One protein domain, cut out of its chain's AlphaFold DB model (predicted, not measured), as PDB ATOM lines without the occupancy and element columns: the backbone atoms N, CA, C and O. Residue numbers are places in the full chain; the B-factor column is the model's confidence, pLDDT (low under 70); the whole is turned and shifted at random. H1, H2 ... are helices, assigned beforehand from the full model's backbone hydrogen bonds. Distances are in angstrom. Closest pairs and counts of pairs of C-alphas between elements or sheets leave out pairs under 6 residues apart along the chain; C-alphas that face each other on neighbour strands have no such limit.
ATOM      1  N   ARG A   7      10.559  -6.031  74.242       92.75
ATOM      2  CA  ARG A   7      11.895  -6.427  73.790       92.75
ATOM      3  C   ARG A   7      12.486  -5.497  72.723       92.75
ATOM      4  O   ARG A   7      13.667  -5.170  72.875       92.75
ATOM      5  N   PRO A   8      11.750  -5.051  71.679       93.69
ATOM      6  CA  PRO A   8      12.302  -4.131  70.684       93.69
ATOM      7  C   PRO A   8      12.807  -2.832  71.326       93.69
ATOM      8  O   PRO A   8      13.965  -2.470  71.135       93.69
ATOM      9  N   PHE A   9      12.008  -2.218  72.205       89.88
ATOM     10  CA  PHE A   9      12.387  -0.988  72.912       89.88
ATOM     11  C   PHE A   9      13.612  -1.186  73.808       89.88
ATOM     12  O   PHE A   9      14.518  -0.354  73.838       89.88
ATOM     13  N   THR A  10      13.676  -2.314  74.521       91.88
ATOM     14  CA  THR A  10      14.821  -2.640  75.382       91.88
ATOM     15  C   THR A  10      16.098  -2.848  74.567       91.88
ATOM     16  O   THR A  10      17.185  -2.448  74.992       91.88
ATOM     17  N   TRP A  11      15.991  -3.481  73.397       93.06
ATOM     18  CA  TRP A  11      17.120  -3.694  72.497       93.06
ATOM     19  C   TRP A  11      17.638  -2.368  71.924       93.06
ATOM     20  O   TRP A  11      18.843  -2.112  71.992       93.06
ATOM     21  N   ASP A  12      16.738  -1.496  71.467       94.44
ATOM     22  CA  ASP A  12      17.083  -0.165  70.955       94.44
ATOM     23  C   ASP A  12      17.755   0.697  72.027       94.44
ATOM     24  O   ASP A  12      18.840   1.242  71.798       94.44
ATOM     25  N   ALA A  13      17.182   0.749  73.234       92.31
ATOM     26  CA  ALA A  13      17.753   1.492  74.355       92.31
ATOM     27  C   ALA A  13      19.175   1.014  74.694       92.31
ATOM     28  O   ALA A  13      20.087   1.825  74.870       92.31
ATOM     29  N   LYS A  14      19.403  -0.308  74.724       92.12
ATOM     30  CA  LYS A  14      20.736  -0.887  74.959       92.12
ATOM     31  C   LYS A  14      21.721  -0.542  73.845       92.12
ATOM     32  O   LYS A  14      22.888  -0.284  74.131       92.12
ATOM     33  N   ASN A  15      21.288  -0.548  72.589       94.75
ATOM     34  CA  ASN A  15      22.162  -0.200  71.471       94.75
ATOM     35  C   ASN A  15      22.507   1.284  71.432       94.75
ATOM     36  O   ASN A  15      23.647   1.627  71.125       94.75
ATOM     37  N   LEU A  16      21.568   2.155  71.795       94.75
ATOM     38  CA  LEU A  16      21.837   3.578  71.934       94.75
ATOM     39  C   LEU A  16      22.810   3.847  73.090       94.75
ATOM     40  O   LEU A  16      23.772   4.590  72.915       94.75
ATOM     41  N   ALA A  17      22.618   3.182  74.233       94.88
ATOM     42  CA  ALA A  17      23.484   3.322  75.403       94.88
ATOM     43  C   ALA A  17      24.957   2.977  75.113       94.88
ATOM     44  O   ALA A  17      25.849   3.635  75.642       94.88
ATOM     45  N   LYS A  18      25.227   2.010  74.222       94.62
ATOM     46  CA  LYS A  18      26.593   1.635  73.801       94.62
ATOM     47  C   LYS A  18      27.361   2.759  73.095       94.62
ATOM     48  O   LYS A  18      28.578   2.662  72.984       94.62
ATOM     49  N   LYS A  19      26.679   3.798  72.598       96.38
ATOM     50  CA  LYS A  19      27.336   4.961  71.978       96.38
ATOM     51  C   LYS A  19      27.986   5.887  73.009       96.38
ATOM     52  O   LYS A  19      28.819   6.708  72.641       96.38
ATOM     53  N   PHE A  20      27.613   5.769  74.282       95.06
ATOM     54  CA  PHE A  20      28.181   6.555  75.369       95.06
ATOM     55  C   PHE A  20      29.321   5.789  76.040       95.06
ATOM     56  O   PHE A  20      29.271   4.568  76.170       95.06
ATOM     57  N   HIS A  21      30.326   6.513  76.536       96.00
ATOM     58  CA  HIS A  21      31.398   5.912  77.334       96.00
ATOM     59  C   HIS A  21      30.863   5.262  78.624       96.00
ATOM     60  O   HIS A  21      31.342   4.215  79.052       96.00
ATOM     61  N   CYS A  22      29.839   5.869  79.230       93.50
ATOM     62  CA  CYS A  22      29.119   5.341  80.380       93.50
ATOM     63  C   CYS A  22      27.657   5.805  80.319       93.50
ATOM     64  O   CYS A  22      27.389   6.969  80.025       93.50
ATOM     65  N   CYS A  23      26.714   4.908  80.610       93.88
ATOM     66  CA  CYS A  23      25.287   5.205  80.708       93.88
ATOM     67  C   CYS A  23      24.718   4.469  81.927       93.88
ATOM     68  O   CYS A  23      24.842   3.246  82.026       93.88
ATOM     69  N   ARG A  24      24.127   5.209  82.873       93.19
ATOM     70  CA  ARG A  24      23.544   4.661  84.104       93.19
ATOM     71  C   ARG A  24      22.060   4.983  84.157       93.19
ATOM     72  O   ARG A  24      21.673   6.137  84.011       93.19
ATOM     73  N   PHE A  25      21.254   3.968  84.439       89.94
ATOM     74  CA  PHE A  25      19.819   4.111  84.648       89.94
ATOM     75  C   PHE A  25      19.541   4.196  86.147       89.94
ATOM     76  O   PHE A  25      20.037   3.375  86.918       89.94
ATOM     77  N   GLN A  26      18.766   5.195  86.555       93.12
ATOM     78  CA  GLN A  26      18.332   5.376  87.934       93.12
ATOM     79  C   GLN A  26      16.824   5.584  87.946       93.12
ATOM     80  O   GLN A  26      16.290   6.356  87.154       93.12
ATOM     81  N   PHE A  27      16.147   4.889  88.854       91.62
ATOM     82  CA  PHE A  27      14.740   5.141  89.108       91.62
ATOM     83  C   PHE A  27      14.587   6.437  89.906       91.62
ATOM     84  O   PHE A  27      15.264   6.629  90.919       91.62
ATOM     85  N   ILE A  28      13.682   7.300  89.455       89.88
ATOM     86  CA  ILE A  28      13.274   8.519  90.149       89.88
ATOM     87  C   ILE A  28      11.759   8.493  90.330       89.88
ATOM     88  O   ILE A  28      11.033   7.968  89.483       89.88
ATOM     89  N   ALA A  29      11.291   9.037  91.453       89.88
ATOM     90  CA  ALA A  29       9.865   9.200  91.692       89.88
ATOM     91  C   ALA A  29       9.263  10.171  90.662       89.88
ATOM     92  O   ALA A  29       9.977  10.984  90.068       89.88
ATOM     93  N   ARG A  30       7.947  10.090  90.445       84.62
ATOM     94  CA  ARG A  30       7.249  10.895  89.429       84.62
ATOM     95  C   ARG A  30       7.455  12.392  89.655       84.62
ATOM     96  O   ARG A  30       7.622  13.137  88.696       84.62
ATOM     97  N   GLU A  31       7.477  12.798  90.917       84.88
ATOM     98  CA  GLU A  31       7.660  14.173  91.379       84.88
ATOM     99  C   GLU A  31       9.037  14.730  90.997       84.88
ATOM    100  O   GLU A  31       9.181  15.933  90.844       84.88
ATOM    101  N   GLY A  32      10.038  13.863  90.802       84.50
ATOM    102  CA  GLY A  32      11.381  14.246  90.364       84.50
ATOM    103  C   GLY A  32      11.584  14.214  88.847       84.50
ATOM    104  O   GLY A  32      12.712  14.386  88.395       84.50
ATOM    105  N   ASN A  33      10.533  13.937  88.064       88.38
ATOM    106  CA  ASN A  33      10.592  13.812  86.603       88.38
ATOM    107  C   ASN A  33       9.511  14.656  85.906       88.38
ATOM    108  O   ASN A  33       8.889  14.217  84.930       88.38
ATOM    109  N   GLY A  34       9.244  15.848  86.447       88.50
ATOM    110  CA  GLY A  34       8.133  16.703  86.037       88.50
ATOM    111  C   GLY A  34       8.168  17.043  84.548       88.50
ATOM    112  O   GLY A  34       7.158  16.892  83.859       88.50
ATOM    113  N   ALA A  35       9.336  17.423  84.029       87.88
ATOM    114  CA  ALA A  35       9.490  17.808  82.627       87.88
ATOM    115  C   ALA A  35       9.160  16.659  81.656       87.88
ATOM    116  O   ALA A  35       8.374  16.835  80.723       87.88
ATOM    117  N   ALA A  36       9.692  15.456  81.897       89.00
ATOM    118  CA  ALA A  36       9.393  14.293  81.058       89.00
ATOM    119  C   ALA A  36       7.918  13.881  81.163       89.00
ATOM    120  O   ALA A  36       7.312  13.467  80.175       89.00
ATOM    121  N   HIS A  37       7.318  14.028  82.350       89.44
ATOM    122  CA  HIS A  37       5.893  13.795  82.530       89.44
ATOM    123  C   HIS A  37       5.044  14.785  81.718       89.44
ATOM    124  O   HIS A  37       4.117  14.360  81.031       89.44
ATOM    125  N   ALA A  38       5.382  16.078  81.749       88.25
ATOM    126  CA  ALA A  38       4.703  17.108  80.966       88.25
ATOM    127  C   ALA A  38       4.794  16.828  79.456       88.25
ATOM    128  O   ALA A  38       3.777  16.903  78.769       88.25
ATOM    129  N   LEU A  39       5.968  16.416  78.957       86.94
ATOM    130  CA  LEU A  39       6.141  16.004  77.558       86.94
ATOM    131  C   LEU A  39       5.238  14.831  77.179       86.94
ATOM    132  O   LEU A  39       4.567  14.882  76.151       86.94
ATOM    133  N   ALA A  40       5.189  13.792  78.015       87.62
ATOM    134  CA  ALA A  40       4.336  12.637  77.758       87.62
ATOM    135  C   ALA A  40       2.846  13.019  77.737       87.62
ATOM    136  O   ALA A  40       2.105  12.553  76.875       87.62
ATOM    137  N   VAL A  41       2.400  13.883  78.658       88.00
ATOM    138  CA  VAL A  41       1.003  14.344  78.709       88.00
ATOM    139  C   VAL A  41       0.635  15.184  77.490       88.00
ATOM    140  O   VAL A  41      -0.432  14.970  76.921       88.00
ATOM    141  N   GLU A  42       1.485  16.124  77.081       84.56
ATOM    142  CA  GLU A  42       1.209  16.938  75.893       84.56
ATOM    143  C   GLU A  42       1.240  16.085  74.617       84.56
ATOM    144  O   GLU A  42       0.344  16.218  73.788       84.56
ATOM    145  N   GLY A  43       2.175  15.135  74.505       83.31
ATOM    146  CA  GLY A  43       2.220  14.190  73.386       83.31
ATOM    147  C   GLY A  43       0.972  13.306  73.280       83.31
ATOM    148  O   GLY A  43       0.477  13.084  72.184       83.31
ATOM    149  N   MET A  44       0.409  12.850  74.405       84.56
ATOM    150  CA  MET A  44      -0.848  12.080  74.408       84.56
ATOM    151  C   MET A  44      -2.085  12.914  74.045       84.56
ATOM    152  O   MET A  44      -3.096  12.350  73.636       84.56
ATOM    153  N   ARG A  45      -2.041  14.236  74.249       82.94
ATOM    154  CA  ARG A  45      -3.141  15.159  73.923       82.94
ATOM    155  C   ARG A  45      -3.093  15.660  72.484       82.94
ATOM    156  O   ARG A  45      -4.064  16.258  72.031       82.94
ATOM    157  N   ALA A  46      -1.977  15.466  71.790       77.94
ATOM    158  CA  ALA A  46      -1.858  15.839  70.393       77.94
ATOM    159  C   ALA A  46      -2.715  14.888  69.539       77.94
ATOM    160  O   ALA A  46      -2.406  13.710  69.400       77.94
ATOM    161  N   GLU A  47      -3.806  15.403  68.973       71.06
ATOM    162  CA  GLU A  47      -4.736  14.633  68.127       71.06
ATOM    163  C   GLU A  47      -4.251  14.478  66.669       71.06
ATOM    164  O   GLU A  47      -4.936  13.871  65.849       71.06
ATOM    165  N   GLY A  48      -3.080  15.029  66.327       67.31
ATOM    166  CA  GLY A  48      -2.514  15.001  64.976       67.31
ATOM    167  C   GLY A  48      -1.180  14.262  64.892       67.31
ATOM    168  O   GLY A  48      -0.410  14.244  65.858       67.31
ATOM    169  N   ASP A  49      -0.885  13.717  63.707       64.12
ATOM    170  CA  ASP A  49       0.421  13.144  63.372       64.12
ATOM    171  C   ASP A  49       1.506  14.204  63.572       64.12
ATOM    172  O   ASP A  49       1.675  15.137  62.784       64.12
ATOM    173  N   SER A  50       2.218  14.077  64.686       62.72
ATOM    174  CA  SER A  50       3.258  15.011  65.085       62.72
ATOM    175  C   SER A  50       4.608  14.389  64.759       62.72
ATOM    176  O   SER A  50       4.951  13.311  65.247       62.72
ATOM    177  N   PHE A  51       5.379  15.059  63.911       61.44
ATOM    178  CA  PHE A  51       6.764  14.680  63.656       61.44
ATOM    179  C   PHE A  51       7.635  15.113  64.837       61.44
ATOM    180  O   PHE A  51       7.289  16.047  65.557       61.44
ATOM    181  N   TRP A  52       8.771  14.445  65.044       59.50
ATOM    182  CA  TRP A  52       9.802  14.954  65.950       59.50
ATOM    183  C   TRP A  52      10.262  16.324  65.434       59.50
ATOM    184  O   TRP A  52      11.008  16.402  64.461       59.50
ATOM    185  N   VAL A  53       9.773  17.393  66.058       59.34
ATOM    186  CA  VAL A  53      10.251  18.761  65.848       59.34
ATOM    187  C   VAL A  53      11.285  19.048  66.935       59.34
ATOM    188  O   VAL A  53      11.145  18.578  68.063       59.34
ATOM    189  N   GLU A  54      12.339  19.797  66.605       61.25
ATOM    190  CA  GLU A  54      13.380  20.209  67.565       61.25
ATOM    191  C   GLU A  54      12.837  21.125  68.684       61.25
ATOM    192  O   GLU A  54      13.511  21.339  69.692       61.25
ATOM    193  N   ASP A  55      11.606  21.621  68.537       70.62
ATOM    194  CA  ASP A  55      10.951  22.512  69.485       70.62
ATOM    195  C   ASP A  55      10.298  21.748  70.644       70.62
ATOM    196  O   ASP A  55       9.419  20.898  70.476       70.62
ATOM    197  N   VAL A  56      10.707  22.105  71.859       76.31
ATOM    198  CA  VAL A  56      10.159  21.561  73.103       76.31
ATOM    199  C   VAL A  56       8.859  22.303  73.455       76.31
ATOM    200  O   VAL A  56       8.863  23.535  73.502       76.31
ATOM    201  N   PRO A  57       7.750  21.599  73.768       81.00
ATOM    202  CA  PRO A  57       6.526  22.224  74.261       81.00
ATOM    203  C   PRO A  57       6.792  23.172  75.437       81.00
ATOM    204  O   PRO A  57       7.419  22.776  76.421       81.00
ATOM    205  N   LEU A  58       6.256  24.397  75.371       81.81
ATOM    206  CA  LEU A  58       6.494  25.458  76.365       81.81
ATOM    207  C   LEU A  58       6.272  24.989  77.811       81.81
ATOM    208  O   LEU A  58       7.104  25.235  78.677       81.81
ATOM    209  N   LYS A  59       5.208  24.217  78.059       80.69
ATOM    210  CA  LYS A  59       4.906  23.661  79.390       80.69
ATOM    211  C   LYS A  59       6.013  22.757  79.934       80.69
ATOM    212  O   LYS A  59       6.257  22.743  81.134       80.69
ATOM    213  N   ALA A  60       6.664  21.971  79.080       81.00
ATOM    214  CA  ALA A  60       7.759  21.111  79.517       81.00
ATOM    215  C   ALA A  60       9.019  21.922  79.842       81.00
ATOM    216  O   ALA A  60       9.729  21.576  80.784       81.00
ATOM    217  N   LEU A  61       9.263  23.010  79.101       84.31
ATOM    218  CA  LEU A  61      10.365  23.934  79.360       84.31
ATOM    219  C   LEU A  61      10.186  24.659  80.702       84.31
ATOM    220  O   LEU A  61      11.103  24.667  81.518       84.31
ATOM    221  N   GLU A  62       8.986  25.178  80.974       85.69
ATOM    222  CA  GLU A  62       8.656  25.843  82.243       85.69
ATOM    223  C   GLU A  62       8.855  24.918  83.454       85.69
ATOM    224  O   GLU A  62       9.431  25.317  84.469       85.69
ATOM    225  N   VAL A  63       8.417  23.657  83.345       82.94
ATOM    226  CA  VAL A  63       8.608  22.663  84.412       82.94
ATOM    227  C   VAL A  63      10.091  22.330  84.593       82.94
ATOM    228  O   VAL A  63      10.562  22.259  85.726       82.94
ATOM    229  N   ALA A  64      10.850  22.187  83.502       83.62
ATOM    230  CA  ALA A  64      12.285  21.922  83.572       83.62
ATOM    231  C   ALA A  64      13.065  23.061  84.256       83.62
ATOM    232  O   ALA A  64      13.966  22.797  85.060       83.62
ATOM    233  N   ASP A  65      12.716  24.319  83.974       84.50
ATOM    234  CA  ASP A  65      13.347  25.481  84.607       84.50
ATOM    235  C   ASP A  65      13.016  25.572  86.104       84.50
ATOM    236  O   ASP A  65      13.908  25.829  86.920       84.50
ATOM    237  N   SER A  66      11.770  25.277  86.491       79.88
ATOM    238  CA  SER A  66      11.369  25.192  87.901       79.88
ATOM    239  C   SER A  66      12.128  24.090  88.654       79.88
ATOM    240  O   SER A  66      12.668  24.335  89.739       79.88
ATOM    241  N   ASP A  67      12.228  22.890  88.072       75.31
ATOM    242  CA  ASP A  67      12.955  21.759  88.664       75.31
ATOM    243  C   ASP A  67      14.432  22.121  88.889       75.31
ATOM    244  O   ASP A  67      14.986  21.897  89.970       75.31
ATOM    245  N   ARG A  68      15.063  22.775  87.905       70.75
ATOM    246  CA  ARG A  68      16.462  23.214  87.985       70.75
ATOM    247  C   ARG A  68      16.719  24.194  89.132       70.75
ATOM    248  O   ARG A  68      17.808  24.181  89.710       70.75
ATOM    249  N   TRP A  69      15.760  25.059  89.454       61.97
ATOM    250  CA  TRP A  69      15.911  26.064  90.512       61.97
ATOM    251  C   TRP A  69      15.586  25.543  91.910       61.97
ATOM    252  O   TRP A  69      16.111  26.080  92.882       61.97
ATOM    253  N   SER A  70      14.828  24.453  92.020       61.34
ATOM    254  CA  SER A  70      14.563  23.785  93.301       61.34
ATOM    255  C   SER A  70      15.772  23.026  93.882       61.34
ATOM    256  O   SER A  70      15.790  22.712  95.069       61.34
ATOM    257  N   GLY A  71      16.801  22.751  93.066       56.84
ATOM    258  CA  GLY A  71      17.939  21.894  93.419       56.84
ATOM    259  C   GLY A  71      19.234  22.588  93.871       56.84
ATOM    260  O   GLY A  71      20.246  21.901  94.016       56.84
TER     261      GLY A  71
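AT A GLANCE: This is residues 7 to 71 of the 74 residues of the protein "RNase H type-1 domain-containing protein" of Gossypium lobatum (UniProt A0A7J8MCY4). A hairpin of two helices, H2 and H3, lies at one end of the model, and a third helix, H1, is held well away from it at the other end of a long unnamed stretch, residues 18 to 33, with open space between H1 and the hairpin. Within the hairpin the two helices are side by side and run opposite ways, and the loop that joins them sticks out with residues 46 to 55. The printed part has 65 residues with three named helices in the order H1, H2, H3 and no named strand; the class is all helix. The whole is loose, with a radius of gyration of the C-alphas of 14.5 A, and spans 36 by 31 by 21 A.

IN THESE COORDINATES: Find C-alpha 7 at (11.895, -6.427, 73.790); here H1 begins, and it takes residues 7 to 17, 15.2 A from first to last C-alpha. After residues 18 to 33, look at C-alpha 34 at (8.133, 16.703, 86.037), where H2 starts; it takes residues 34 to 45 and measures 16.6 A. Past residues 46 to 57 you reach H3, residues 58 to 70, the longest helix with 13 residues and 18.8 A; its last C-alpha, that of Ser 70, is at (14.563, 23.785, 93.301).

HOW THE PARTS SIT: Begin with H2 and H3, which form a helical hairpin. They touch, with 14 pairs of C-alphas within 8 A, and H2 does so with residues 34 to 39 alone. Compare Ala 35 with Ala 60: their C-alphas, the closest of the two helices, are 4.9 A apart. The two lines stand at a shallow tilt of 14 degrees, opposite ways, and the centres are 12.6 A apart. Go back to H1 and you find it apart from both H2 and H3; its residues 7 to 13 stand free. In H1, H2 and H3 every O i to N i+4 pair is within hydrogen-bond range.

THE WHOLE: The two C-alphas farthest apart are those of His 21 and Glu 47, 38.3 A; from C-alpha 7 to C-alpha 71 it is 35.0 A. The printed part has no cut. Both links are long: 16 residues between H1 and H2, and 12 between H2 and H3. Residues 44 to 55, of which 44 and 45 belong to H2, stand free. In the B-factor column the mean pLDDT of the printed part is 83.2, and the model's confidence is low, under 70, at residues 48 to 54 and 69 to 71.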